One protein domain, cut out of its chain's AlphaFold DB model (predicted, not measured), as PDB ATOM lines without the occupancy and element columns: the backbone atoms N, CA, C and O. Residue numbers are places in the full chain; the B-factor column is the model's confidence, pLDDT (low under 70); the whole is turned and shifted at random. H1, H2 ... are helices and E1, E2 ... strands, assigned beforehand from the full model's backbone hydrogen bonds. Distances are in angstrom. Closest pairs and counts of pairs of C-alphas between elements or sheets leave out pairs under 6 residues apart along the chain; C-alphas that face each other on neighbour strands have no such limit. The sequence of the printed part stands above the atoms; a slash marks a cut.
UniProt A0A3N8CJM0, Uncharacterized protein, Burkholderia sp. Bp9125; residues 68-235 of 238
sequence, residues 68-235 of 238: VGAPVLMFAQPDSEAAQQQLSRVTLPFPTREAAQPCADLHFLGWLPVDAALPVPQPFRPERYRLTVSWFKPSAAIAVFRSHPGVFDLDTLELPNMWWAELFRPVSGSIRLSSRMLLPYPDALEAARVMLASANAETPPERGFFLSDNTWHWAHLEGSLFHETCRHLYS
ATOM      1  N   VAL A  68     -54.325   9.458 -34.603       91.75
ATOM      2  CA  VAL A  68     -54.233  10.656 -35.430       91.75
ATOM      3  C   VAL A  68     -53.101  10.479 -36.422       91.75
ATOM      4  O   VAL A  68     -52.113   9.792 -36.148       91.75
ATOM      5  N   GLY A  69     -53.268  11.061 -37.598       93.62
ATOM      6  CA  GLY A  69     -52.250  11.067 -38.630       93.62
ATOM      7  C   GLY A  69     -51.788  12.488 -38.898       93.62
ATOM      8  O   GLY A  69     -52.607  13.399 -38.982       93.62
ATOM      9  N   ALA A  70     -50.486  12.670 -39.078       95.94
ATOM     10  CA  ALA A  70     -49.967  13.832 -39.777       95.94
ATOM     11  C   ALA A  70     -49.613  13.392 -41.204       95.94
ATOM     12  O   ALA A  70     -48.744  12.527 -41.362       95.94
ATOM     13  N   PRO A  71     -50.271  13.919 -42.252       97.00
ATOM     14  CA  PRO A  71     -49.776  13.738 -43.605       97.00
ATOM     15  C   PRO A  71     -48.432  14.467 -43.725       97.00
ATOM     16  O   PRO A  71     -48.276  15.611 -43.283       97.00
ATOM     17  N   VAL A  72     -47.437  13.780 -44.276       97.19
ATOM     18  CA  VAL A  72     -46.072  14.289 -44.410       97.19
ATOM     19  C   VAL A  72     -45.673  14.222 -45.872       97.19
ATOM     20  O   VAL A  72     -45.596  13.134 -46.434       97.19
ATOM     21  N   LEU A  73     -45.396  15.379 -46.472       97.12
ATOM     22  CA  LEU A  73     -44.669  15.472 -47.738       97.12
ATOM     23  C   LEU A  73     -43.177  15.527 -47.464       97.12
ATOM     24  O   LEU A  73     -42.740  16.167 -46.508       97.12
ATOM     25  N   MET A  74     -42.399  14.861 -48.306       96.31
ATOM     26  CA  MET A  74     -40.962  14.737 -48.129       96.31
ATOM     27  C   MET A  74     -40.238  14.772 -49.468       96.31
ATOM     28  O   MET A  74     -40.701  14.214 -50.459       96.31
ATOM     29  N   PHE A  75     -39.070  15.399 -49.470       95.19
ATOM     30  CA  PHE A  75     -38.099  15.339 -50.549       95.19
ATOM     31  C   PHE A  75     -36.748  15.025 -49.925       95.19
ATOM     32  O   PHE A  75     -36.311  15.717 -49.004       95.19
ATOM     33  N   ALA A  76     -36.123  13.958 -50.402       93.44
ATOM     34  CA  ALA A  76     -34.878  13.456 -49.861       93.44
ATOM     35  C   ALA A  76     -33.753  13.678 -50.876       93.44
ATOM     36  O   ALA A  76     -33.922  13.355 -52.055       93.44
ATOM     37  N   GLN A  77     -32.597  14.145 -50.405       90.75
ATOM     38  CA  GLN A  77     -31.368  14.290 -51.185       90.75
ATOM     39  C   GLN A  77     -30.177  13.682 -50.417       90.75
ATOM     40  O   GLN A  77     -30.016  13.986 -49.237       90.75
ATOM     41  N   PRO A  78     -29.350  12.817 -51.026       88.88
ATOM     42  CA  PRO A  78     -28.173  12.254 -50.368       88.88
ATOM     43  C   PRO A  78     -27.075  13.312 -50.176       88.88
ATOM     44  O   PRO A  78     -26.923  14.210 -50.998       88.88
ATOM     45  N   ASP A  79     -26.249  13.157 -49.138       84.88
ATOM     46  CA  ASP A  79     -25.159  14.105 -48.825       84.88
ATOM     47  C   ASP A  79     -23.979  14.054 -49.816       84.88
ATOM     48  O   ASP A  79     -23.090  14.905 -49.774       84.88
ATOM     49  N   SER A  80     -23.913  13.038 -50.684       79.88
ATOM     50  CA  SER A  80     -22.827  12.890 -51.658       79.88
ATOM     51  C   SER A  80     -23.296  12.287 -52.982       79.88
ATOM     52  O   SER A  80     -24.111  11.362 -53.006       79.88
ATOM     53  N   GLU A  81     -22.698  12.741 -54.085       70.06
ATOM     54  CA  GLU A  81     -22.925  12.193 -55.433       70.06
ATOM     55  C   GLU A  81     -22.520  10.709 -55.541       70.06
ATOM     56  O   GLU A  81     -23.104   9.935 -56.297       70.06
ATOM     57  N   ALA A  82     -21.552  10.255 -54.738       61.94
ATOM     58  CA  ALA A  82     -21.187   8.838 -54.682       61.94
ATOM     59  C   ALA A  82     -22.327   7.969 -54.115       61.94
ATOM     60  O   ALA A  82     -22.541   6.845 -54.574       61.94
ATOM     61  N   ALA A  83     -23.095   8.496 -53.154       63.38
ATOM     62  CA  ALA A  83     -24.280   7.830 -52.615       63.38
ATOM     63  C   ALA A  83     -25.466   7.858 -53.602       63.38
ATOM     64  O   ALA A  83     -26.266   6.920 -53.621       63.38
ATOM     65  N   GLN A  84     -25.535   8.875 -54.470       62.38
ATOM     66  CA  GLN A  84     -26.562   9.028 -55.510       62.38
ATOM     67  C   GLN A  84     -26.568   7.867 -56.517       62.38
ATOM     68  O   GLN A  84     -27.631   7.446 -56.963       62.38
ATOM     69  N   GLN A  85     -25.403   7.295 -56.840       61.28
ATOM     70  CA  GLN A  85     -25.304   6.187 -57.802       61.28
ATOM     71  C   GLN A  85     -25.672   4.814 -57.213       61.28
ATOM     72  O   GLN A  85     -25.907   3.870 -57.967       61.28
ATOM     73  N   GLN A  86     -25.722   4.678 -55.884       65.19
ATOM     74  CA  GLN A  86     -25.942   3.389 -55.211       65.19
ATOM     75  C   GLN A  86     -27.296   3.285 -54.500       65.19
ATOM     76  O   GLN A  86     -27.786   2.175 -54.289       65.19
ATOM     77  N   LEU A  87     -27.920   4.410 -54.137       72.31
ATOM     78  CA  LEU A  87     -29.155   4.427 -53.360       72.31
ATOM     79  C   LEU A  87     -30.310   4.991 -54.188       72.31
ATOM     80  O   LEU A  87     -30.308   6.154 -54.565       72.31
ATOM     81  N   SER A  88     -31.347   4.181 -54.419       81.50
ATOM     82  CA  SER A  88     -32.591   4.633 -55.065       81.50
ATOM     83  C   SER A  88     -33.656   5.092 -54.066       81.50
ATOM     84  O   SER A  88     -34.600   5.790 -54.434       81.50
ATOM     85  N   ARG A  89     -33.519   4.702 -52.793       90.12
ATOM     86  CA  ARG A  89     -34.496   4.980 -51.737       90.12
ATOM     87  C   ARG A  89     -33.837   5.214 -50.384       90.12
ATOM     88  O   ARG A  89     -32.747   4.705 -50.120       90.12
ATOM     89  N   VAL A  90     -34.555   5.910 -49.512       90.56
ATOM     90  CA  VAL A  90     -34.238   6.082 -48.092       90.56
ATOM     91  C   VAL A  90     -35.316   5.431 -47.240       90.56
ATOM     92  O   VAL A  90     -36.502   5.532 -47.546       90.56
ATOM     93  N   THR A  91     -34.913   4.732 -46.182       92.81
ATOM     94  CA  THR A  91     -35.856   4.161 -45.211       92.81
ATOM     95  C   THR A  91     -36.232   5.230 -44.199       92.81
ATOM     96  O   THR A  91     -35.345   5.885 -43.651       92.81
ATOM     97  N   LEU A  92     -37.527   5.403 -43.937       93.69
ATOM     98  CA  LEU A  92     -37.966   6.348 -42.919       93.69
ATOM     99  C   LEU A  92     -37.575   5.847 -41.518       93.69
ATOM    100  O   LEU A  92     -37.716   4.654 -41.226       93.69
ATOM    101  N   PRO A  93     -37.079   6.739 -40.647       91.75
ATOM    102  CA  PRO A  93     -36.645   6.377 -39.304       91.75
ATOM    103  C   PRO A  93     -37.834   5.943 -38.444       91.75
ATOM    104  O   PRO A  93     -38.907   6.543 -38.486       91.75
ATOM    105  N   PHE A  94     -37.640   4.916 -37.622       85.12
ATOM    106  CA  PHE A  94     -38.626   4.491 -36.628       85.12
ATOM    107  C   PHE A  94     -38.352   5.133 -35.268       85.12
ATOM    108  O   PHE A  94     -37.199   5.460 -34.977       85.12
ATOM    109  N   PRO A  95     -39.376   5.264 -34.400       74.44
ATOM    110  CA  PRO A  95     -39.136   5.628 -33.014       74.44
ATOM    111  C   PRO A  95     -38.220   4.577 -32.375       74.44
ATOM    112  O   PRO A  95     -38.538   3.388 -32.334       74.44
ATOM    113  N   THR A  96     -37.061   5.007 -31.881       71.31
ATOM    114  CA  THR A  96     -36.246   4.179 -30.989       71.31
ATOM    115  C   THR A  96     -36.817   4.275 -29.575       71.31
ATOM    116  O   THR A  96     -37.556   5.204 -29.253       71.31
ATOM    117  N   ARG A  97     -36.470   3.335 -28.687       68.31
ATOM    118  CA  ARG A  97     -36.874   3.419 -27.266       68.31
ATOM    119  C   ARG A  97     -36.365   4.690 -26.571       68.31
ATOM    120  O   ARG A  97     -36.910   5.072 -25.545       68.31
ATOM    121  N   GLU A  98     -35.331   5.305 -27.133       64.56
ATOM    122  CA  GLU A  98     -34.684   6.525 -26.648       64.56
ATOM    123  C   GLU A  98     -35.195   7.786 -27.362       64.56
ATOM    124  O   GLU A  98     -34.887   8.896 -26.934       64.56
ATOM    125  N   ALA A  99     -35.974   7.642 -28.441       68.38
ATOM    126  CA  ALA A  99     -36.506   8.777 -29.177       68.38
ATOM    127  C   ALA A  99     -37.520   9.531 -28.311       68.38
ATOM    128  O   ALA A  99     -38.517   8.969 -27.841       68.38
ATOM    129  N   ALA A 100     -37.270  10.828 -28.127       74.81
ATOM    130  CA  ALA A 100     -38.221  11.717 -27.486       74.81
ATOM    131  C   ALA A 100     -39.540  11.720 -28.275       74.81
ATOM    132  O   ALA A 100     -39.550  11.735 -29.508       74.81
ATOM    133  N   GLN A 101     -40.658  11.687 -27.555       89.25
ATOM    134  CA  GLN A 101     -41.979  11.884 -28.144       89.25
ATOM    135  C   GLN A 101     -42.144  13.352 -28.560       89.25
ATOM    136  O   GLN A 101     -41.519  14.215 -27.939       89.25
ATOM    137  N   PRO A 102     -42.955  13.657 -29.591       87.19
ATOM    138  CA  PRO A 102     -43.126  15.032 -30.069       87.19
ATOM    139  C   PRO A 102     -43.628  15.977 -28.972       87.19
ATOM    140  O   PRO A 102     -43.186  17.120 -28.893       87.19
ATOM    141  N   CYS A 103     -44.526  15.492 -28.112       86.88
ATOM    142  CA  CYS A 103     -45.012  16.186 -26.926       86.88
ATOM    143  C   CYS A 103     -45.575  15.173 -25.912       86.88
ATOM    144  O   CYS A 103     -45.594  13.968 -26.169       86.88
ATOM    145  N   ALA A 104     -46.034  15.651 -24.752       85.50
ATOM    146  CA  ALA A 104     -46.616  14.800 -23.708       85.50
ATOM    147  C   ALA A 104     -47.917  14.101 -24.149       85.50
ATOM    148  O   ALA A 104     -48.242  13.019 -23.660       85.50
ATOM    149  N   ASP A 105     -48.633  14.713 -25.090       88.62
ATOM    150  CA  ASP A 105     -49.978  14.319 -25.503       88.62
ATOM    151  C   ASP A 105     -50.007  13.377 -26.709       88.62
ATOM    152  O   ASP A 105     -51.049  12.786 -27.003       88.62
ATOM    153  N   LEU A 106     -48.876  13.215 -27.403       89.69
ATOM    154  CA  LEU A 106     -48.768  12.432 -28.628       89.69
ATOM    155  C   LEU A 106     -47.631  11.427 -28.539       89.69
ATOM    156  O   LEU A 106     -46.474  11.774 -28.316       89.69
ATOM    157  N   HIS A 107     -47.967  10.172 -28.804       90.62
ATOM    158  CA  HIS A 107     -47.007   9.093 -28.920       90.62
ATOM    159  C   HIS A 107     -46.846   8.692 -30.386       90.62
ATOM    160  O   HIS A 107     -47.790   8.179 -30.989       90.62
ATOM    161  N   PHE A 108     -45.668   8.921 -30.963       92.00
ATOM    162  CA  PHE A 108     -45.372   8.535 -32.337       92.00
ATOM    163  C   PHE A 108     -45.255   7.014 -32.449       92.00
ATOM    164  O   PHE A 108     -44.403   6.393 -31.815       92.00
ATOM    165  N   LEU A 109     -46.125   6.415 -33.261       91.50
ATOM    166  CA  LEU A 109     -46.197   4.970 -33.455       91.50
ATOM    167  C   LEU A 109     -45.322   4.504 -34.620       91.50
ATOM    168  O   LEU A 109     -44.732   3.427 -34.549       91.50
ATOM    169  N   GLY A 110     -45.238   5.299 -35.685       93.12
ATOM    170  CA  GLY A 110     -44.481   4.972 -36.888       93.12
ATOM    171  C   GLY A 110     -45.117   5.544 -38.149       93.12
ATOM    172  O   GLY A 110     -45.899   6.491 -38.101       93.12
ATOM    173  N   TRP A 111     -44.776   4.944 -39.285       94.69
ATOM    174  CA  TRP A 111     -45.176   5.418 -40.606       94.69
ATOM    175  C   TRP A 111     -46.160   4.464 -41.271       94.69
ATOM    176  O   TRP A 111     -46.061   3.249 -41.102       94.69
ATOM    177  N   LEU A 112     -47.062   5.015 -42.075       94.69
ATOM    178  CA  LEU A 112     -47.893   4.266 -43.010       94.69
ATOM    179  C   LEU A 112     -47.759   4.843 -44.420       94.69
ATOM    180  O   LEU A 112     -47.586   6.059 -44.568       94.69
ATOM    181  N   PRO A 113     -47.824   3.994 -45.459       94.81
ATOM    182  CA  PRO A 113     -47.840   4.474 -46.829       94.81
ATOM    183  C   PRO A 113     -49.174   5.164 -47.141       94.81
ATOM    184  O   PRO A 113     -50.190   4.922 -46.484       94.81
ATOM    185  N   VAL A 114     -49.184   6.019 -48.163       93.75
ATOM    186  CA  VAL A 114     -50.393   6.764 -48.561       93.75
ATOM    187  C   VAL A 114     -51.537   5.874 -49.033       93.75
ATOM    188  O   VAL A 114     -52.697   6.259 -48.936       93.75
ATOM    189  N   ASP A 115     -51.236   4.682 -49.529       91.94
ATOM    190  CA  ASP A 115     -52.197   3.686 -49.995       91.94
ATOM    191  C   ASP A 115     -52.617   2.695 -48.898       91.94
ATOM    192  O   ASP A 115     -53.353   1.755 -49.190       91.94
ATOM    193  N   ALA A 116     -52.218   2.922 -47.639       92.62
ATOM    194  CA  ALA A 116     -52.682   2.111 -46.520       92.62
ATOM    195  C   ALA A 116     -54.216   2.081 -46.466       92.62
ATOM    196  O   ALA A 116     -54.887   3.102 -46.658       92.62
ATOM    197  N   ALA A 117     -54.748   0.890 -46.209       92.12
ATOM    198  CA  ALA A 117     -56.175   0.638 -46.128       92.12
ATOM    199  C   ALA A 117     -56.656   0.645 -44.669       92.12
ATOM    200  O   ALA A 117     -55.902   0.343 -43.741       92.12
ATOM    201  N   LEU A 118     -57.922   1.001 -44.468       92.06
ATOM    202  CA  LEU A 118     -58.572   1.018 -43.160       92.06
ATOM    203  C   LEU A 118     -59.118  -0.377 -42.807       92.06
ATOM    204  O   LEU A 118     -59.497  -1.114 -43.701       92.06
ATOM    205  N   PRO A 119     -59.253  -0.755 -41.528       91.62
ATOM    206  CA  PRO A 119     -58.666  -0.094 -40.378       91.62
ATOM    207  C   PRO A 119     -57.172  -0.425 -40.274       91.62
ATOM    208  O   PRO A 119     -56.713  -1.458 -40.752       91.62
ATOM    209  N   VAL A 120     -56.422   0.400 -39.546       88.19
ATOM    210  CA  VAL A 120     -55.061   0.026 -39.145       88.19
ATOM    211  C   VAL A 120     -55.126  -1.083 -38.100       88.19
ATOM    212  O   VAL A 120     -55.715  -0.862 -37.032       88.19
ATOM    213  N   PRO A 121     -54.486  -2.243 -38.339       84.69
ATOM    214  CA  PRO A 121     -54.481  -3.345 -37.391       84.69
ATOM    215  C   PRO A 121     -53.977  -2.920 -36.009       84.69
ATOM    216  O   PRO A 121     -52.910  -2.313 -35.875       84.69
ATOM    217  N   GLN A 122     -54.728  -3.287 -34.969       82.19
ATOM    218  CA  GLN A 122     -54.333  -3.086 -33.575       82.19
ATOM    219  C   GLN A 122     -53.907  -4.413 -32.918       82.19
ATOM    220  O   GLN A 122     -54.540  -5.442 -33.158       82.19
ATOM    221  N   PRO A 123     -52.860  -4.419 -32.066       84.88
ATOM    222  CA  PRO A 123     -51.982  -3.289 -31.752       84.88
ATOM    223  C   PRO A 123     -51.107  -2.892 -32.953       84.88
ATOM    224  O   PRO A 123     -50.657  -3.768 -33.693       84.88
ATOM    225  N   PHE A 124     -50.848  -1.590 -33.118       86.00
ATOM    226  CA  PHE A 124     -49.940  -1.091 -34.156       86.00
ATOM    227  C   PHE A 124     -48.545  -1.709 -33.996       86.00
ATOM    228  O   PHE A 124     -47.982  -1.695 -32.899       86.00
ATOM    229  N   ARG A 125     -47.993  -2.254 -35.084       87.06
ATOM    230  CA  ARG A 125     -46.659  -2.875 -35.113       87.06
ATOM    231  C   ARG A 125     -45.793  -2.177 -36.161       87.06
ATOM    232  O   ARG A 125     -45.945  -2.503 -37.341       87.06
ATOM    233  N   PRO A 126     -44.915  -1.234 -35.772       81.81
ATOM    234  CA  PRO A 126     -44.124  -0.455 -36.724       81.81
ATOM    235  C   PRO A 126     -43.264  -1.334 -37.637       81.81
ATOM    236  O   PRO A 126     -43.064  -1.011 -38.804       81.81
ATOM    237  N   GLU A 127     -42.822  -2.497 -37.157       82.94
ATOM    238  CA  GLU A 127     -41.972  -3.422 -37.907       82.94
ATOM    239  C   GLU A 127     -42.652  -3.974 -39.168       82.94
ATOM    240  O   GLU A 127     -41.958  -4.410 -40.089       82.94
ATOM    241  N   ARG A 128     -43.993  -3.944 -39.229       85.19
ATOM    242  CA  ARG A 128     -44.767  -4.333 -40.419       85.19
ATOM    243  C   ARG A 128     -44.712  -3.289 -41.533       85.19
ATOM    244  O   ARG A 128     -44.952  -3.637 -42.683       85.19
ATOM    245  N   TYR A 129     -44.375  -2.044 -41.210       84.38
ATOM    246  CA  TYR A 129     -44.514  -0.897 -42.106       84.38
ATOM    247  C   TYR A 129     -43.172  -0.218 -42.373       84.38
ATOM    248  O   TYR A 129     -43.034   0.993 -42.219       84.38
ATOM    249  N   ARG A 130     -42.156  -0.995 -42.779       87.38
ATOM    250  CA  ARG A 130     -40.871  -0.439 -43.240       87.38
ATOM    251  C   ARG A 130     -41.081   0.385 -44.504       87.38
ATOM    252  O   ARG A 130     -41.052  -0.144 -45.612       87.38
ATOM    253  N   LEU A 131     -41.306   1.680 -44.312       92.06
ATOM    254  CA  LEU A 131     -41.566   2.604 -45.396       92.06
ATOM    255  C   LEU A 131     -40.255   3.148 -45.953       92.06
ATOM    256  O   LEU A 131     -39.346   3.532 -45.217       92.06
ATOM    257  N   THR A 132     -40.184   3.180 -47.277       92.75
ATOM    258  CA  THR A 132     -39.081   3.789 -48.012       92.75
ATOM    259  C   THR A 132     -39.637   4.869 -48.916       92.75
ATOM    260  O   THR A 132     -40.711   4.685 -49.489       92.75
ATOM    261  N   VAL A 133     -38.914   5.974 -49.050       92.12
ATOM    262  CA  VAL A 133     -39.238   7.051 -49.990       92.12
ATOM    263  C   VAL A 133     -38.120   7.197 -51.010       92.12
ATOM    264  O   VAL A 133     -36.977   6.811 -50.753       92.12
ATOM    265  N   SER A 134     -38.460   7.685 -52.197       91.12
ATOM    266  CA  SER A 134     -37.499   7.843 -53.287       91.12
ATOM    267  C   SER A 134     -36.595   9.049 -53.038       91.12
ATOM    268  O   SER A 134     -37.059  10.087 -52.567       91.12
ATOM    269  N   TRP A 135     -35.316   8.928 -53.392       90.56
ATOM    270  CA  TRP A 135     -34.444  10.098 -53.507       90.56
ATOM    271  C   TRP A 135     -34.873  10.955 -54.704       90.56
ATOM    272  O   TRP A 135     -35.396  10.418 -55.683       90.56
ATOM    273  N   PHE A 136     -34.668  12.271 -54.615       89.44
ATOM    274  CA  PHE A 136     -34.927  13.255 -55.680       89.44
ATOM    275  C   PHE A 136     -36.369  13.320 -56.196       89.44
ATOM    276  O   PHE A 136     -36.649  13.952 -57.208       89.44
ATOM    277  N   LYS A 137     -37.319  12.690 -55.498       92.00
ATOM    278  CA  LYS A 137     -38.731  12.720 -55.875       92.00
ATOM    279  C   LYS A 137     -39.602  13.071 -54.673       92.00
ATOM    280  O   LYS A 137     -39.477  12.414 -53.632       92.00
ATOM    281  N   PRO A 138     -40.533  14.035 -54.813       95.25
ATOM    282  CA  PRO A 138     -41.556  14.271 -53.809       95.25
ATOM    283  C   PRO A 138     -42.303  12.978 -53.476       95.25
ATOM    284  O   PRO A 138     -42.905  12.329 -54.333       95.25
ATOM    285  N   SER A 139     -42.243  12.604 -52.209       96.38
ATOM    286  CA  SER A 139     -42.884  11.423 -51.644       96.38
ATOM    287  C   SER A 139     -43.781  11.841 -50.487       96.38
ATOM    288  O   SER A 139     -43.637  12.936 -49.942       96.38
ATOM    289  N   ALA A 140     -44.706  10.971 -50.096       96.62
ATOM    290  CA  ALA A 140     -45.593  11.232 -48.975       96.62
ATOM    291  C   ALA A 140     -45.760   9.993 -48.102       96.62
ATOM    292  O   ALA A 140     -45.648   8.858 -48.570       96.62
ATOM    293  N   ALA A 141     -46.043  10.237 -46.833       96.81
ATOM    294  CA  ALA A 141     -46.324   9.224 -45.832       96.81
ATOM    295  C   ALA A 141     -47.312   9.774 -44.802       96.81
ATOM    296  O   ALA A 141     -47.554  10.980 -44.731       96.81
ATOM    297  N   ILE A 142     -47.859   8.887 -43.976       96.31
ATOM    298  CA  ILE A 142     -48.641   9.269 -42.806       96.31
ATOM    299  C   ILE A 142     -47.797   8.948 -41.582       96.31
ATOM    300  O   ILE A 142     -47.484   7.783 -41.327       96.31
ATOM    301  N   ALA A 143     -47.439   9.977 -40.823       95.44
ATOM    302  CA  ALA A 143     -46.913   9.800 -39.481       95.44
ATOM    303  C   ALA A 143     -48.086   9.511 -38.544       95.44
ATOM    304  O   ALA A 143     -48.995  10.330 -38.409       95.44
ATOM    305  N   VAL A 144     -48.091   8.332 -37.931       93.88
ATOM    306  CA  VAL A 144     -49.188   7.879 -37.076       93.88
ATOM    307  C   VAL A 144     -48.835   8.139 -35.625       93.88
ATOM    308  O   VAL A 144     -47.777   7.727 -35.147       93.88
ATOM    309  N   PHE A 145     -49.758   8.762 -34.903       92.31
ATOM    310  CA  PHE A 145     -49.635   9.005 -33.477       92.31
ATOM    311  C   PHE A 145     -50.824   8.411 -32.734       92.31
ATOM    312  O   PHE A 145     -51.945   8.342 -33.240       92.31
ATOM    313  N   ARG A 146     -50.573   8.016 -31.492       90.31
ATOM    314  CA  ARG A 146     -51.614   7.790 -30.498       90.31
ATOM    315  C   ARG A 146     -51.691   9.026 -29.618       90.31
ATOM    316  O   ARG A 146     -50.691   9.370 -28.993       90.31
ATOM    317  N   SER A 147     -52.851   9.669 -29.560       87.31
ATOM    318  CA  SER A 147     -53.077  10.753 -28.602       87.31
ATOM    319  C   SER A 147     -53.541  10.217 -27.249       87.31
ATOM    320  O   SER A 147     -54.058   9.097 -27.134       87.31
ATOM    321  N   HIS A 148     -53.307  11.001 -26.200       81.44
ATOM    322  CA  HIS A 148     -53.763  10.674 -24.857       81.44
ATOM    323  C   HIS A 148     -55.307  10.732 -24.762       81.44
ATOM    324  O   HIS A 148     -55.914  11.605 -25.381       81.44
ATOM    325  N   PRO A 149     -55.982   9.869 -23.969       69.50
ATOM    326  CA  PRO A 149     -57.452   9.815 -23.906       69.50
ATOM    327  C   PRO A 149     -58.165  11.107 -23.465       69.50
ATOM    328  O   PRO A 149     -59.380  11.199 -23.614       69.50
ATOM    329  N   GLY A 150     -57.442  12.083 -22.906       67.25
ATOM    330  CA  GLY A 150     -57.980  13.389 -22.507       67.25
ATOM    331  C   GLY A 150     -57.868  14.486 -23.572       67.25
ATOM    332  O   GLY A 150     -58.348  15.594 -23.342       67.25
ATOM    333  N   VAL A 151     -57.238  14.200 -24.714       73.00
ATOM    334  CA  VAL A 151     -56.942  15.190 -25.754       73.00
ATOM    335  C   VAL A 151     -57.955  15.041 -26.880       73.00
ATOM    336  O   VAL A 151     -57.948  14.065 -27.629       73.00
ATOM    337  N   PHE A 152     -58.861  16.011 -26.970       67.75
ATOM    338  CA  PHE A 152     -59.956  16.008 -27.945       67.75
ATOM    339  C   PHE A 152     -59.792  17.058 -29.041       67.75
ATOM    340  O   PHE A 152     -60.417  16.924 -30.094       67.75
ATOM    341  N   ASP A 153     -58.976  18.078 -28.778       77.88
ATOM    342  CA  ASP A 153     -58.721  19.192 -29.677       77.88
ATOM    343  C   ASP A 153     -57.339  19.037 -30.318       77.88
ATOM    344  O   ASP A 153     -56.308  19.289 -29.692       77.88
ATOM    345  N   LEU A 154     -57.332  18.572 -31.566       78.62
ATOM    346  CA  LEU A 154     -56.105  18.366 -32.333       78.62
ATOM    347  C   LEU A 154     -55.506  19.681 -32.835       78.62
ATOM    348  O   LEU A 154     -54.306  19.717 -33.088       78.62
ATOM    349  N   ASP A 155     -56.304  20.748 -32.931       78.38
ATOM    350  CA  ASP A 155     -55.867  22.036 -33.479       78.38
ATOM    351  C   ASP A 155     -54.909  22.758 -32.519       78.38
ATOM    352  O   ASP A 155     -54.154  23.641 -32.921       78.38
ATOM    353  N   THR A 156     -54.907  22.356 -31.246       78.31
ATOM    354  CA  THR A 156     -53.984  22.866 -30.218       78.31
ATOM    355  C   THR A 156     -52.645  22.135 -30.174       78.31
ATOM    356  O   THR A 156     -51.723  22.581 -29.490       78.31
ATOM    357  N   LEU A 157     -52.525  21.005 -30.876       83.88
ATOM    358  CA  LEU A 157     -51.319  20.192 -30.864       83.88
ATOM    359  C   LEU A 157     -50.417  20.575 -32.033       83.88
ATOM    360  O   LEU A 157     -50.735  20.344 -33.197       83.88
ATOM    361  N   GLU A 158     -49.237  21.085 -31.710       81.19
ATOM    362  CA  GLU A 158     -48.193  21.351 -32.692       81.19
ATOM    363  C   GLU A 158     -47.106  20.276 -32.610       81.19
ATOM    364  O   GLU A 158     -46.649  19.912 -31.525       81.19
ATOM    365  N   LEU A 159     -46.667  19.770 -33.766       87.12
ATOM    366  CA  LEU A 159     -45.495  18.900 -33.863       87.12
ATOM    367  C   LEU A 159     -44.240  19.777 -33.998       87.12
ATOM    368  O   LEU A 159     -44.077  20.427 -35.034       87.12
ATOM    369  N   PRO A 160     -43.334  19.816 -33.002       88.94
ATOM    370  CA  PRO A 160     -42.197  20.726 -33.051       88.94
ATOM    371  C   PRO A 160     -41.249  20.394 -34.209       88.94
ATOM    372  O   PRO A 160     -40.827  19.249 -34.366       88.94
ATOM    373  N   ASN A 161     -40.809  21.408 -34.961       90.38
ATOM    374  CA  ASN A 161     -39.830  21.229 -36.046       90.38
ATOM    375  C   ASN A 161     -38.548  20.527 -35.580       90.38
ATOM    376  O   ASN A 161     -37.992  19.699 -36.300       90.38
ATOM    377  N   MET A 162     -38.096  20.825 -34.357       89.81
ATOM    378  CA  MET A 162     -36.924  20.159 -33.793       89.81
ATOM    379  C   MET A 162     -37.142  18.663 -33.601       89.81
ATOM    380  O   MET A 162     -36.222  17.898 -33.854       89.81
ATOM    381  N   TRP A 163     -38.341  18.222 -33.225       91.25
ATOM    382  CA  TRP A 163     -38.607  16.795 -33.079       91.25
ATOM    383  C   TRP A 163     -38.440  16.050 -34.412       91.25
ATOM    384  O   TRP A 163     -37.805  14.997 -34.448       91.25
ATOM    385  N   TRP A 164     -38.909  16.630 -35.523       92.69
ATOM    386  CA  TRP A 164     -38.655  16.076 -36.855       92.69
ATOM    387  C   TRP A 164     -37.159  15.994 -37.172       92.69
ATOM    388  O   TRP A 164     -36.691  14.959 -37.643       92.69
ATOM    389  N   ALA A 165     -36.395  17.050 -36.881       91.25
ATOM    390  CA  ALA A 165     -34.949  17.061 -37.106       91.25
ATOM    391  C   ALA A 165     -34.226  15.967 -36.299       91.25
ATOM    392  O   ALA A 165     -33.361  15.274 -36.833       91.25
ATOM    393  N   GLU A 166     -34.608  15.766 -35.035       91.00
ATOM    394  CA  GLU A 166     -34.083  14.687 -34.191       91.00
ATOM    395  C   GLU A 166     -34.437  13.302 -34.751       91.00
ATOM    396  O   GLU A 166     -33.569  12.431 -34.831       91.00
ATOM    397  N   LEU A 167     -35.691  13.108 -35.180       91.88
ATOM    398  CA  LEU A 167     -36.173  11.849 -35.751       91.88
ATOM    399  C   LEU A 167     -35.401  11.470 -37.024       91.88
ATOM    400  O   LEU A 167     -35.052  10.304 -37.207       91.88
ATOM    401  N   PHE A 168     -35.115  12.446 -37.887       92.31
ATOM    402  CA  PHE A 168     -34.406  12.241 -39.152       92.31
ATOM    403  C   PHE A 168     -32.880  12.303 -39.045       92.31
ATOM    404  O   PHE A 168     -32.213  11.954 -40.014       92.31
ATOM    405  N   ARG A 169     -32.307  12.642 -37.881       90.50
ATOM    406  CA  ARG A 169     -30.847  12.685 -37.672       90.50
ATOM    407  C   ARG A 169     -30.092  11.434 -38.164       90.50
ATOM    408  O   ARG A 169     -28.991  11.604 -38.679       90.50
ATOM    409  N   PRO A 170     -30.602  10.193 -38.016       90.25
ATOM    410  CA  PRO A 170     -29.882   9.004 -38.479       90.25
ATOM    411  C   PRO A 170     -29.822   8.841 -40.005       90.25
ATOM    412  O   PRO A 170     -29.144   7.935 -40.487       90.25
ATOM    413  N   VAL A 171     -30.560   9.647 -40.772       90.19
ATOM    414  CA  VAL A 171     -30.583   9.569 -42.233       90.19
ATOM    415  C   VAL A 171     -29.354  10.271 -42.811       90.19
ATOM    416  O   VAL A 171     -29.101  11.433 -42.521       90.19
ATOM    417  N   SER A 172     -28.598   9.567 -43.659       87.56
ATOM    418  CA  SER A 172     -27.445  10.114 -44.391       87.56
ATOM    419  C   SER A 172     -27.898  10.895 -45.628       87.56
ATOM    420  O   SER A 172     -27.799  10.410 -46.759       87.56
ATOM    421  N   GLY A 173     -28.486  12.064 -45.397       88.81
ATOM    422  CA  GLY A 173     -28.995  12.948 -46.433       88.81
ATOM    423  C   GLY A 173     -29.764  14.133 -45.862       88.81
ATOM    424  O   GLY A 173     -30.198  14.135 -44.708       88.81
ATOM    425  N   SER A 174     -30.020  15.112 -46.719       90.88
ATOM    426  CA  SER A 174     -30.950  16.200 -46.451       90.88
ATOM    427  C   SER A 174     -32.388  15.735 -46.686       90.88
ATOM    428  O   SER A 174     -32.732  15.226 -47.755       90.88
ATOM    429  N   ILE A 175     -33.247  15.930 -45.685       92.75
ATOM    430  CA  ILE A 175     -34.689  15.695 -45.788       92.75
ATOM    431  C   ILE A 175     -35.406  17.030 -45.657       92.75
ATOM    432  O   ILE A 175     -35.411  17.656 -44.595       92.75
ATOM    433  N   ARG A 176     -36.078  17.443 -46.728       93.69
ATOM    434  CA  ARG A 176     -37.078  18.504 -46.664       93.69
ATOM    435  C   ARG A 176     -38.424  17.873 -46.359       93.69
ATOM    436  O   ARG A 176     -38.839  16.965 -47.073       93.69
ATOM    437  N   LEU A 177     -39.122  18.385 -45.353       94.38
ATOM    438  CA  LEU A 177     -40.450  17.909 -44.982       94.38
ATOM    439  C   LEU A 177     -41.478  19.042 -44.932       94.38
ATOM    440  O   LEU A 177     -41.144  20.181 -44.608       94.38
ATOM    441  N   SER A 178     -42.732  18.712 -45.225       94.44
ATOM    442  CA  SER A 178     -43.889  19.510 -44.828       94.44
ATOM    443  C   SER A 178     -44.886  18.632 -44.082       94.44
ATOM    444  O   SER A 178     -45.376  17.636 -44.615       94.44
ATOM    445  N   SER A 179     -45.165  19.004 -42.834       89.75
ATOM    446  CA  SER A 179     -46.186  18.389 -41.992       89.75
ATOM    447  C   SER A 179     -46.709  19.443 -41.023       89.75
ATOM    448  O   SER A 179     -46.027  19.810 -40.069       89.75
ATOM    449  N   ARG A 180     -47.883  20.003 -41.332       83.69
ATOM    450  CA  ARG A 180     -48.432  21.181 -40.635       83.69
ATOM    451  C   ARG A 180     -49.719  20.916 -39.867       83.69
ATOM    452  O   ARG A 180     -50.163  21.790 -39.136       83.69
ATOM    453  N   MET A 181     -50.341  19.759 -40.068       90.19
ATOM    454  CA  MET A 181     -51.681  19.490 -39.561       90.19
ATOM    455  C   MET A 181     -51.759  18.079 -39.001       90.19
ATOM    456  O   MET A 181     -51.317  17.125 -39.644       90.19
ATOM    457  N   LEU A 182     -52.339  17.959 -37.810       92.44
ATOM    458  CA  LEU A 182     -52.789  16.691 -37.262       92.44
ATOM    459  C   LEU A 182     -54.252  16.501 -37.632       92.44
ATOM    460  O   LEU A 182     -55.077  17.390 -37.449       92.44
ATOM    461  N   LEU A 183     -54.567  15.332 -38.168       92.75
ATOM    462  CA  LEU A 183     -55.894  14.989 -38.644       92.75
ATOM    463  C   LEU A 183     -56.355  13.679 -37.997       92.75
ATOM    464  O   LEU A 183     -55.521  12.838 -37.630       92.75
ATOM    465  N   PRO A 184     -57.675  13.444 -37.897       91.81
ATOM    466  CA  PRO A 184     -58.193  12.091 -37.747       91.81
ATOM    467  C   PRO A 184     -57.519  11.173 -38.771       91.81
ATOM    468  O   PRO A 184     -57.322  11.558 -39.923       91.81
ATOM    469  N   TYR A 185     -57.123   9.970 -38.359       91.44
ATOM    470  CA  TYR A 185     -56.314   9.102 -39.215       91.44
ATOM    471  C   TYR A 185     -56.896   8.853 -40.634       91.44
ATOM    472  O   TYR A 185     -56.128   8.962 -41.596       91.44
ATOM    473  N   PRO A 186     -58.211   8.599 -40.821       93.19
ATOM    474  CA  PRO A 186     -58.798   8.468 -42.160       93.19
ATOM    475  C   PRO A 186     -58.621   9.722 -43.031       93.19
ATOM    476  O   PRO A 186     -58.258   9.626 -44.201       93.19
ATOM    477  N   ASP A 187     -58.810  10.903 -42.446       94.50
ATOM    478  CA  ASP A 187     -58.638  12.195 -43.110       94.50
ATOM    479  C   ASP A 187     -57.160  12.410 -43.487       94.50
ATOM    480  O   ASP A 187     -56.855  12.856 -44.592       94.50
ATOM    481  N   ALA A 188     -56.224  12.027 -42.609       95.31
ATOM    482  CA  ALA A 188     -54.786  12.114 -42.871       95.31
ATOM    483  C   ALA A 188     -54.352  11.271 -44.082       95.31
ATOM    484  O   ALA A 188     -53.513  11.717 -44.867       95.31
ATOM    485  N   LEU A 189     -54.926  10.071 -44.255       94.94
ATOM    486  CA  LEU A 189     -54.672   9.223 -45.426       94.94
ATOM    487  C   LEU A 189     -55.097   9.915 -46.723       94.94
ATOM    488  O   LEU A 189     -54.320   9.984 -47.676       94.94
ATOM    489  N   GLU A 190     -56.324  10.433 -46.764       95.62
ATOM    490  CA  GLU A 190     -56.846  11.112 -47.952       95.62
ATOM    491  C   GLU A 190     -56.066  12.398 -48.250       95.62
ATOM    492  O   GLU A 190     -55.687  12.632 -49.399       95.62
ATOM    493  N   ALA A 191     -55.736  13.183 -47.219       96.88
ATOM    494  CA  ALA A 191     -54.914  14.381 -47.354       96.88
ATOM    495  C   ALA A 191     -53.528  14.061 -47.931       96.88
ATOM    496  O   ALA A 191     -53.089  14.729 -48.866       96.88
ATOM    497  N   ALA A 192     -52.861  13.011 -47.440       97.25
ATOM    498  CA  ALA A 192     -51.542  12.611 -47.925       97.25
ATOM    499  C   ALA A 192     -51.558  12.220 -49.413       97.25
ATOM    500  O   ALA A 192     -50.619  12.546 -50.139       97.25
ATOM    501  N   ARG A 193     -52.630  11.572 -49.897       96.56
ATOM    502  CA  ARG A 193     -52.798  11.241 -51.326       96.56
ATOM    503  C   ARG A 193     -52.952  12.493 -52.189       96.56
ATOM    504  O   ARG A 193     -52.305  12.597 -53.227       96.56
ATOM    505  N   VAL A 194     -53.775  13.452 -51.752       97.31
ATOM    506  CA  VAL A 194     -53.966  14.737 -52.452       97.31
ATOM    507  C   VAL A 194     -52.663  15.534 -52.482       97.31
ATOM    508  O   VAL A 194     -52.266  16.027 -53.540       97.31
ATOM    509  N   MET A 195     -51.974  15.613 -51.342       97.75
ATOM    510  CA  MET A 195     -50.666  16.252 -51.202       97.75
ATOM    511  C   MET A 195     -49.638  15.634 -52.152       97.75
ATOM    512  O   MET A 195     -48.971  16.368 -52.875       97.75
ATOM    513  N   LEU A 196     -49.537  14.300 -52.190       97.44
ATOM    514  CA  LEU A 196     -48.586  13.587 -53.043       97.44
ATOM    515  C   LEU A 196     -48.826  13.843 -54.530       97.44
ATOM    516  O   LEU A 196     -47.880  14.184 -55.239       97.44
ATOM    517  N   ALA A 197     -50.070  13.680 -54.986       97.00
ATOM    518  CA  ALA A 197     -50.429  13.898 -56.383       97.00
ATOM    519  C   ALA A 197     -50.116  15.342 -56.801       97.00
ATOM    520  O   ALA A 197     -49.413  15.575 -57.780       97.00
ATOM    521  N   SER A 198     -50.525  16.315 -55.980       97.00
ATOM    522  CA  SER A 198     -50.271  17.737 -56.244       97.00
ATOM    523  C   SER A 198     -48.769  18.058 -56.258       97.00
ATOM    524  O   SER A 198     -48.308  18.789 -57.129       97.00
ATOM    525  N   ALA A 199     -47.985  17.467 -55.348       96.94
ATOM    526  CA  ALA A 199     -46.533  17.650 -55.293       96.94
ATOM    527  C   ALA A 199     -45.791  17.074 -56.516       96.94
ATOM    528  O   ALA A 199     -44.694  17.527 -56.850       96.94
ATOM    529  N   ASN A 200     -46.388  16.088 -57.188       95.75
ATOM    530  CA  ASN A 200     -45.859  15.467 -58.402       95.75
ATOM    531  C   ASN A 200     -46.491  16.029 -59.690       95.75
ATOM    532  O   ASN A 200     -46.254  15.477 -60.760       95.75
ATOM    533  N   ALA A 201     -47.274  17.113 -59.604       93.94
ATOM    534  CA  ALA A 201     -48.037  17.671 -60.727       93.94
ATOM    535  C   ALA A 201     -48.972  16.645 -61.411       93.94
ATOM    536  O   ALA A 201     -49.277  16.741 -62.601       93.94
ATOM    537  N   GLU A 202     -49.443  15.660 -60.648       95.12
ATOM    538  CA  GLU A 202     -50.433  14.674 -61.069       95.12
ATOM    539  C   GLU A 202     -51.844  15.184 -60.751       95.12
ATOM    540  O   GLU A 202     -52.047  15.999 -59.847       95.12
ATOM    541  N   THR A 203     -52.850  14.680 -61.471       93.38
ATOM    542  CA  THR A 203     -54.253  14.956 -61.142       93.38
ATOM    543  C   THR A 203     -54.557  14.415 -59.742       93.38
ATOM    544  O   THR A 203     -54.453  13.200 -59.541       93.38
ATOM    545  N   PRO A 204     -54.950  15.262 -58.771       90.50
ATOM    546  CA  PRO A 204     -55.296  14.782 -57.444       90.50
ATOM    547  C   PRO A 204     -56.469  13.802 -57.511       90.50
ATOM    548  O   PRO A 204     -57.357  13.978 -58.351       90.50
ATOM    549  N   PRO A 205     -56.505  12.785 -56.633       88.25
ATOM    550  CA  PRO A 205     -57.637  11.876 -56.586       88.25
ATOM    551  C   PRO A 205     -58.930  12.656 -56.338       88.25
ATOM    552  O   PRO A 205     -58.939  13.679 -55.636       88.25
ATOM    553  N   GLU A 206     -60.029  12.142 -56.893       80.94
ATOM    554  CA  GLU A 206     -61.361  12.616 -56.528       80.94
ATOM    555  C   GLU A 206     -61.526  12.570 -55.006       80.94
ATOM    556  O   GLU A 206     -60.902  11.753 -54.318       80.94
ATOM    557  N   ARG A 207     -62.355  13.478 -54.475       77.88
ATOM    558  CA  ARG A 207     -62.610  13.560 -53.036       77.88
ATOM    559  C   ARG A 207     -63.009  12.180 -52.524       77.88
ATOM    560  O   ARG A 207     -63.934  11.561 -53.051       77.88
ATOM    561  N   GLY A 208     -62.273  11.716 -51.519       80.62
ATOM    562  CA  GLY A 208     -62.583  10.473 -50.844       80.62
ATOM    563  C   GLY A 208     -63.831  10.611 -49.981       80.62
ATOM    564  O   GLY A 208     -64.670  11.494 -50.172       80.62
ATOM    565  N   PHE A 209     -63.983   9.697 -49.036       88.50
ATOM    566  CA  PHE A 209     -65.154   9.695 -48.176       88.50
ATOM    567  C   PHE A 209     -64.983  10.612 -46.966       88.50
ATOM    568  O   PHE A 209     -65.987  11.116 -46.475       88.50
ATOM    569  N   PHE A 210     -63.760  10.813 -46.474       92.69
ATOM    570  CA  PHE A 210     -63.523  11.398 -45.151       92.69
ATOM    571  C   PHE A 210     -63.120  12.872 -45.189       92.69
ATOM    572  O   PHE A 210     -63.521  13.643 -44.316       92.69
ATOM    573  N   LEU A 211     -62.338  13.271 -46.190       92.44
ATOM    574  CA  LEU A 211     -61.724  14.588 -46.242       92.44
ATOM    575  C   LEU A 211     -62.757  15.683 -46.525       92.44
ATOM    576  O   LEU A 211     -63.477  15.641 -47.522       92.44
ATOM    577  N   SER A 212     -62.795  16.701 -45.664       91.69
ATOM    578  CA  SER A 212     -63.635  17.880 -45.889       91.69
ATOM    579  C   SER A 212     -63.136  18.719 -47.071       91.69
ATOM    580  O   SER A 212     -61.952  18.693 -47.406       91.69
ATOM    581  N   ASP A 213     -64.013  19.541 -47.650       91.94
ATOM    582  CA  ASP A 213     -63.670  20.456 -48.748       91.94
ATOM    583  C   ASP A 213     -62.505  21.390 -48.404       91.94
ATOM    584  O   ASP A 213     -61.591  21.580 -49.210       91.94
ATOM    585  N   ASN A 214     -62.513  21.939 -47.187       92.94
ATOM    586  CA  ASN A 214     -61.467  22.843 -46.719       92.94
ATOM    587  C   ASN A 214     -60.131  22.109 -46.574       92.94
ATOM    588  O   ASN A 214     -59.100  22.608 -47.024       92.94
ATOM    589  N   THR A 215     -60.148  20.909 -45.988       93.94
ATOM    590  CA  THR A 215     -58.935  20.102 -45.802       93.94
ATOM    591  C   THR A 215     -58.397  19.594 -47.139       93.94
ATOM    592  O   THR A 215     -57.188  19.575 -47.340       93.94
ATOM    593  N   TRP A 216     -59.271  19.250 -48.088       95.75
ATOM    594  CA  TRP A 216     -58.871  18.887 -49.447       95.75
ATOM    595  C   TRP A 216     -58.176  20.057 -50.148       95.75
ATOM    596  O   TRP A 216     -57.100  19.883 -50.717       95.75
ATOM    597  N   HIS A 217     -58.751  21.263 -50.069       95.31
ATOM    598  CA  HIS A 217     -58.158  22.451 -50.681       95.31
ATOM    599  C   HIS A 217     -56.802  22.791 -50.061       95.31
ATOM    600  O   HIS A 217     -55.840  23.039 -50.786       95.31
ATOM    601  N   TRP A 218     -56.703  22.726 -48.732       95.44
ATOM    602  CA  TRP A 218     -55.435  22.870 -48.025       95.44
ATOM    603  C   TRP A 218     -54.395  21.845 -48.502       95.44
ATOM    604  O   TRP A 218     -53.293  22.237 -48.876       95.44
ATOM    605  N   ALA A 219     -54.748  20.557 -48.555       96.69
ATOM    606  CA  ALA A 219     -53.844  19.486 -48.974       96.69
ATOM    607  C   ALA A 219     -53.330  19.698 -50.409       96.69
ATOM    608  O   ALA A 219     -52.145  19.505 -50.692       96.69
ATOM    609  N   HIS A 220     -54.208  20.149 -51.308       96.69
ATOM    610  CA  HIS A 220     -53.850  20.472 -52.684       96.69
ATOM    611  C   HIS A 220     -52.889  21.668 -52.776       96.69
ATOM    612  O   HIS A 220     -51.874  21.597 -53.476       96.69
ATOM    613  N   LEU A 221     -53.171  22.752 -52.041       96.50
ATOM    614  CA  LEU A 221     -52.307  23.935 -51.988       96.50
ATOM    615  C   LEU A 221     -50.940  23.617 -51.379       96.50
ATOM    616  O   LEU A 221     -49.922  24.053 -51.911       96.50
ATOM    617  N   GLU A 222     -50.905  22.842 -50.297       96.75
ATOM    618  CA  GLU A 222     -49.666  22.441 -49.631       96.75
ATOM    619  C   GLU A 222     -48.790  21.594 -50.563       96.75
ATOM    620  O   GLU A 222     -47.594  21.857 -50.692       96.75
ATOM    621  N   GLY A 223     -49.383  20.635 -51.284       97.25
ATOM    622  CA  GLY A 223     -48.659  19.853 -52.288       97.25
ATOM    623  C   GLY A 223     -48.140  20.700 -53.448       97.25
ATOM    624  O   GLY A 223     -46.978  20.569 -53.825       97.25
ATOM    625  N   SER A 224     -48.950  21.628 -53.957       96.94
ATOM    626  CA  SER A 224     -48.548  22.542 -55.038       96.94
ATOM    627  C   SER A 224     -47.406  23.473 -54.612       96.94
ATOM    628  O   SER A 224     -46.434  23.656 -55.341       96.94
ATOM    629  N   LEU A 225     -47.473  24.021 -53.395       96.50
ATOM    630  CA  LEU A 225     -46.405  24.846 -52.834       96.50
ATOM    631  C   LEU A 225     -45.111  24.043 -52.657       96.50
ATOM    632  O   LEU A 225     -44.021  24.545 -52.940       96.50
ATOM    633  N   PHE A 226     -45.224  22.797 -52.192       96.50
ATOM    634  CA  PHE A 226     -44.081  21.907 -52.038       96.50
ATOM    635  C   PHE A 226     -43.423  21.596 -53.388       96.50
ATOM    636  O   PHE A 226     -42.200  21.678 -53.483       96.50
ATOM    637  N   HIS A 227     -44.218  21.326 -54.433       95.12
ATOM    638  CA  HIS A 227     -43.733  21.147 -55.805       95.12
ATOM    639  C   HIS A 227     -42.893  22.339 -56.265       95.12
ATOM    640  O   HIS A 227     -41.727  22.176 -56.620       95.12
ATOM    641  N   GLU A 228     -43.463  23.544 -56.194       94.75
ATOM    642  CA  GLU A 228     -42.793  24.769 -56.632       94.75
ATOM    643  C   GLU A 228     -41.496  25.020 -55.872       94.75
ATOM    644  O   GLU A 228     -40.463  25.370 -56.440       94.75
ATOM    645  N   THR A 229     -41.529  24.768 -54.570       93.25
ATOM    646  CA  THR A 229     -40.360  24.921 -53.716       93.25
ATOM    647  C   THR A 229     -39.244  23.946 -54.092       93.25
ATOM    648  O   THR A 229     -38.081  24.344 -54.147       93.25
ATOM    649  N   CYS A 230     -39.579  22.681 -54.355       91.06
ATOM    650  CA  CYS A 230     -38.607  21.687 -54.794       91.06
ATOM    651  C   CYS A 230     -38.051  22.034 -56.180       91.06
ATOM    652  O   CYS A 230     -36.838  22.029 -56.356       91.06
ATOM    653  N   ARG A 231     -38.910  22.436 -57.123       90.19
ATOM    654  CA  ARG A 231     -38.508  22.877 -58.466       90.19
ATOM    655  C   ARG A 231     -37.524  24.046 -58.428       90.19
ATOM    656  O   ARG A 231     -36.568  24.063 -59.189       90.19
ATOM    657  N   HIS A 232     -37.741  25.021 -57.545       88.00
ATOM    658  CA  HIS A 232     -36.857  26.183 -57.422       88.00
ATOM    659  C   HIS A 232     -35.495  25.872 -56.797       88.00
ATOM    660  O   HIS A 232     -34.529  26.570 -57.087       88.00
ATOM    661  N   LEU A 233     -35.423  24.880 -55.911       85.38
ATOM    662  CA  LEU A 233     -34.204  24.575 -55.156       85.38
ATOM    663  C   LEU A 233     -33.382  23.444 -55.766       85.38
ATOM    664  O   LEU A 233     -32.184  23.378 -55.519       85.38
ATOM    665  N   TYR A 234     -34.026  22.580 -56.546       79.62
ATOM    666  CA  TYR A 234     -33.448  21.353 -57.086       79.62
ATOM    667  C   TYR A 234     -33.713  21.236 -58.593       79.62
ATOM    668  O   TYR A 234     -33.919  20.140 -59.099       79.62
ATOM    669  N   SER A 235     -33.749  22.365 -59.312       67.50
ATOM    670  CA  SER A 235     -34.095  22.440 -60.742       67.50
ATOM    671  C   SER A 235     -33.244  21.560 -61.659       67.50
ATOM    672  O   SER A 235     -33.664  21.276 -62.774       67.50
TER     673      SER A 235
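AT A GLANCE: This is residues 68 to 235 of the 238 residues of an uncharacterized protein of Burkholderia sp. Bp9125 (UniProt A0A3N8CJM0). A strongly twisted four-stranded antiparallel sheet has two long helices, H3 and H4, packed side by side over one face. A small two-stranded sheet of E2 and E4 lies near the far part of E1, the short helix H1 sits at one tip of the long axis, and H2 only grazes the sheet at E6. The printed part has 168 residues with six named strands and four named helices, in the order E1 H1 E2 E3 E4 E5 H2 E6 H3 H4, and the class is mixed, helices and strands. The larger sheet runs E3, E5, E1, E6. The whole is compact, with a radius of gyration of the C-alphas of 15.6 A, and spans 48 by 39 by 27 A.

HOW THE PARTS SIT: Start at the first printed residue with E1, residues 68 to 78, an inner strand of the larger sheet. On one side of it look for E5, residues 139 to 147, antiparallel at 141 degrees, with N 70 and O 143 at 2.9 A, within hydrogen-bond range. On the other side is the edge strand E6, residues 173 to 178, antiparallel at 145 degrees, with N 75 and O 176 at 2.9 A. Beyond E5 is the other edge strand, E3, residues 106 to 113, antiparallel to E5 at 148 degrees, with N 107 and O 146 at 2.8 A; E3 bends by 57 degrees at residue 109. From edge to edge the strands' lines turn by 77 degrees. After E1 you reach H1, residues 81 to 84, which is not on this sheet, but only just, with 4 pairs of C-alphas within 10 A. Next, E2, residues 89 to 91, and E4, residues 132 to 134, are antiparallel neighbours at 150 degrees, with N 90 and O 133 at 2.9 A. Past E5 comes H2, residues 161 to 168, which only grazes the sheet; its closest C-alpha to E6 is that of Phe 168, 7.5 A from that of Ile 175. E5, H2 and E6 form a split strand-helix-strand unit, two strands running the same way with E1 between them in the sheet, and its crossover is right-handed. H3, residues 185 to 199, lies over E5 and E1 at a height over the sheet of 8.4 A and runs along the strands, at 19 degrees to E5 on the local plane; its closest C-alphas to E5 are those of Leu 196 and Ala 140, 5.6 A apart. H4, residues 213 to 233, lies over E1 and E6 at a height of 10.4 A. H3 and H4 touch, the same way at a steep tilt of 40 degrees, closest at the C-alphas of Met 195 and Gly 223, 4.3 A; with the sheet they make two layers, helices on one face. Every O i to N i+4 pair is within hydrogen-bond range in H2, H3 and H4, and H1 is too short for such a pair.

IN THESE COORDINATES: Find C-alpha 68 at (-54.233, 10.656, -35.430); from there E1 runs 30.1 A to C-alpha 78 at (-28.173, 12.254, -50.368). E3 measures 19.9 A, E5 25.2 A and E6 16.4 A from first to last C-alpha. H2 measures 10.9 A and H3 20.7 A. H4, 30.4 A long, ends at C-alpha 233 at (-34.204, 24.575, -55.156). H1, E2 and E4 are short.

THE WHOLE: The two C-alphas farthest apart are those of Ala 82 and Gly 150, 49.1 A. The printed part has no cut. The links E2 to E3, E3 to E4, E5 to H2 and H3 to H4 are long. Look for pLDDT under 70 at residues 82 to 86, 97 to 99, 149 to 150, 152 and 235; the mean of the printed part is 88.6.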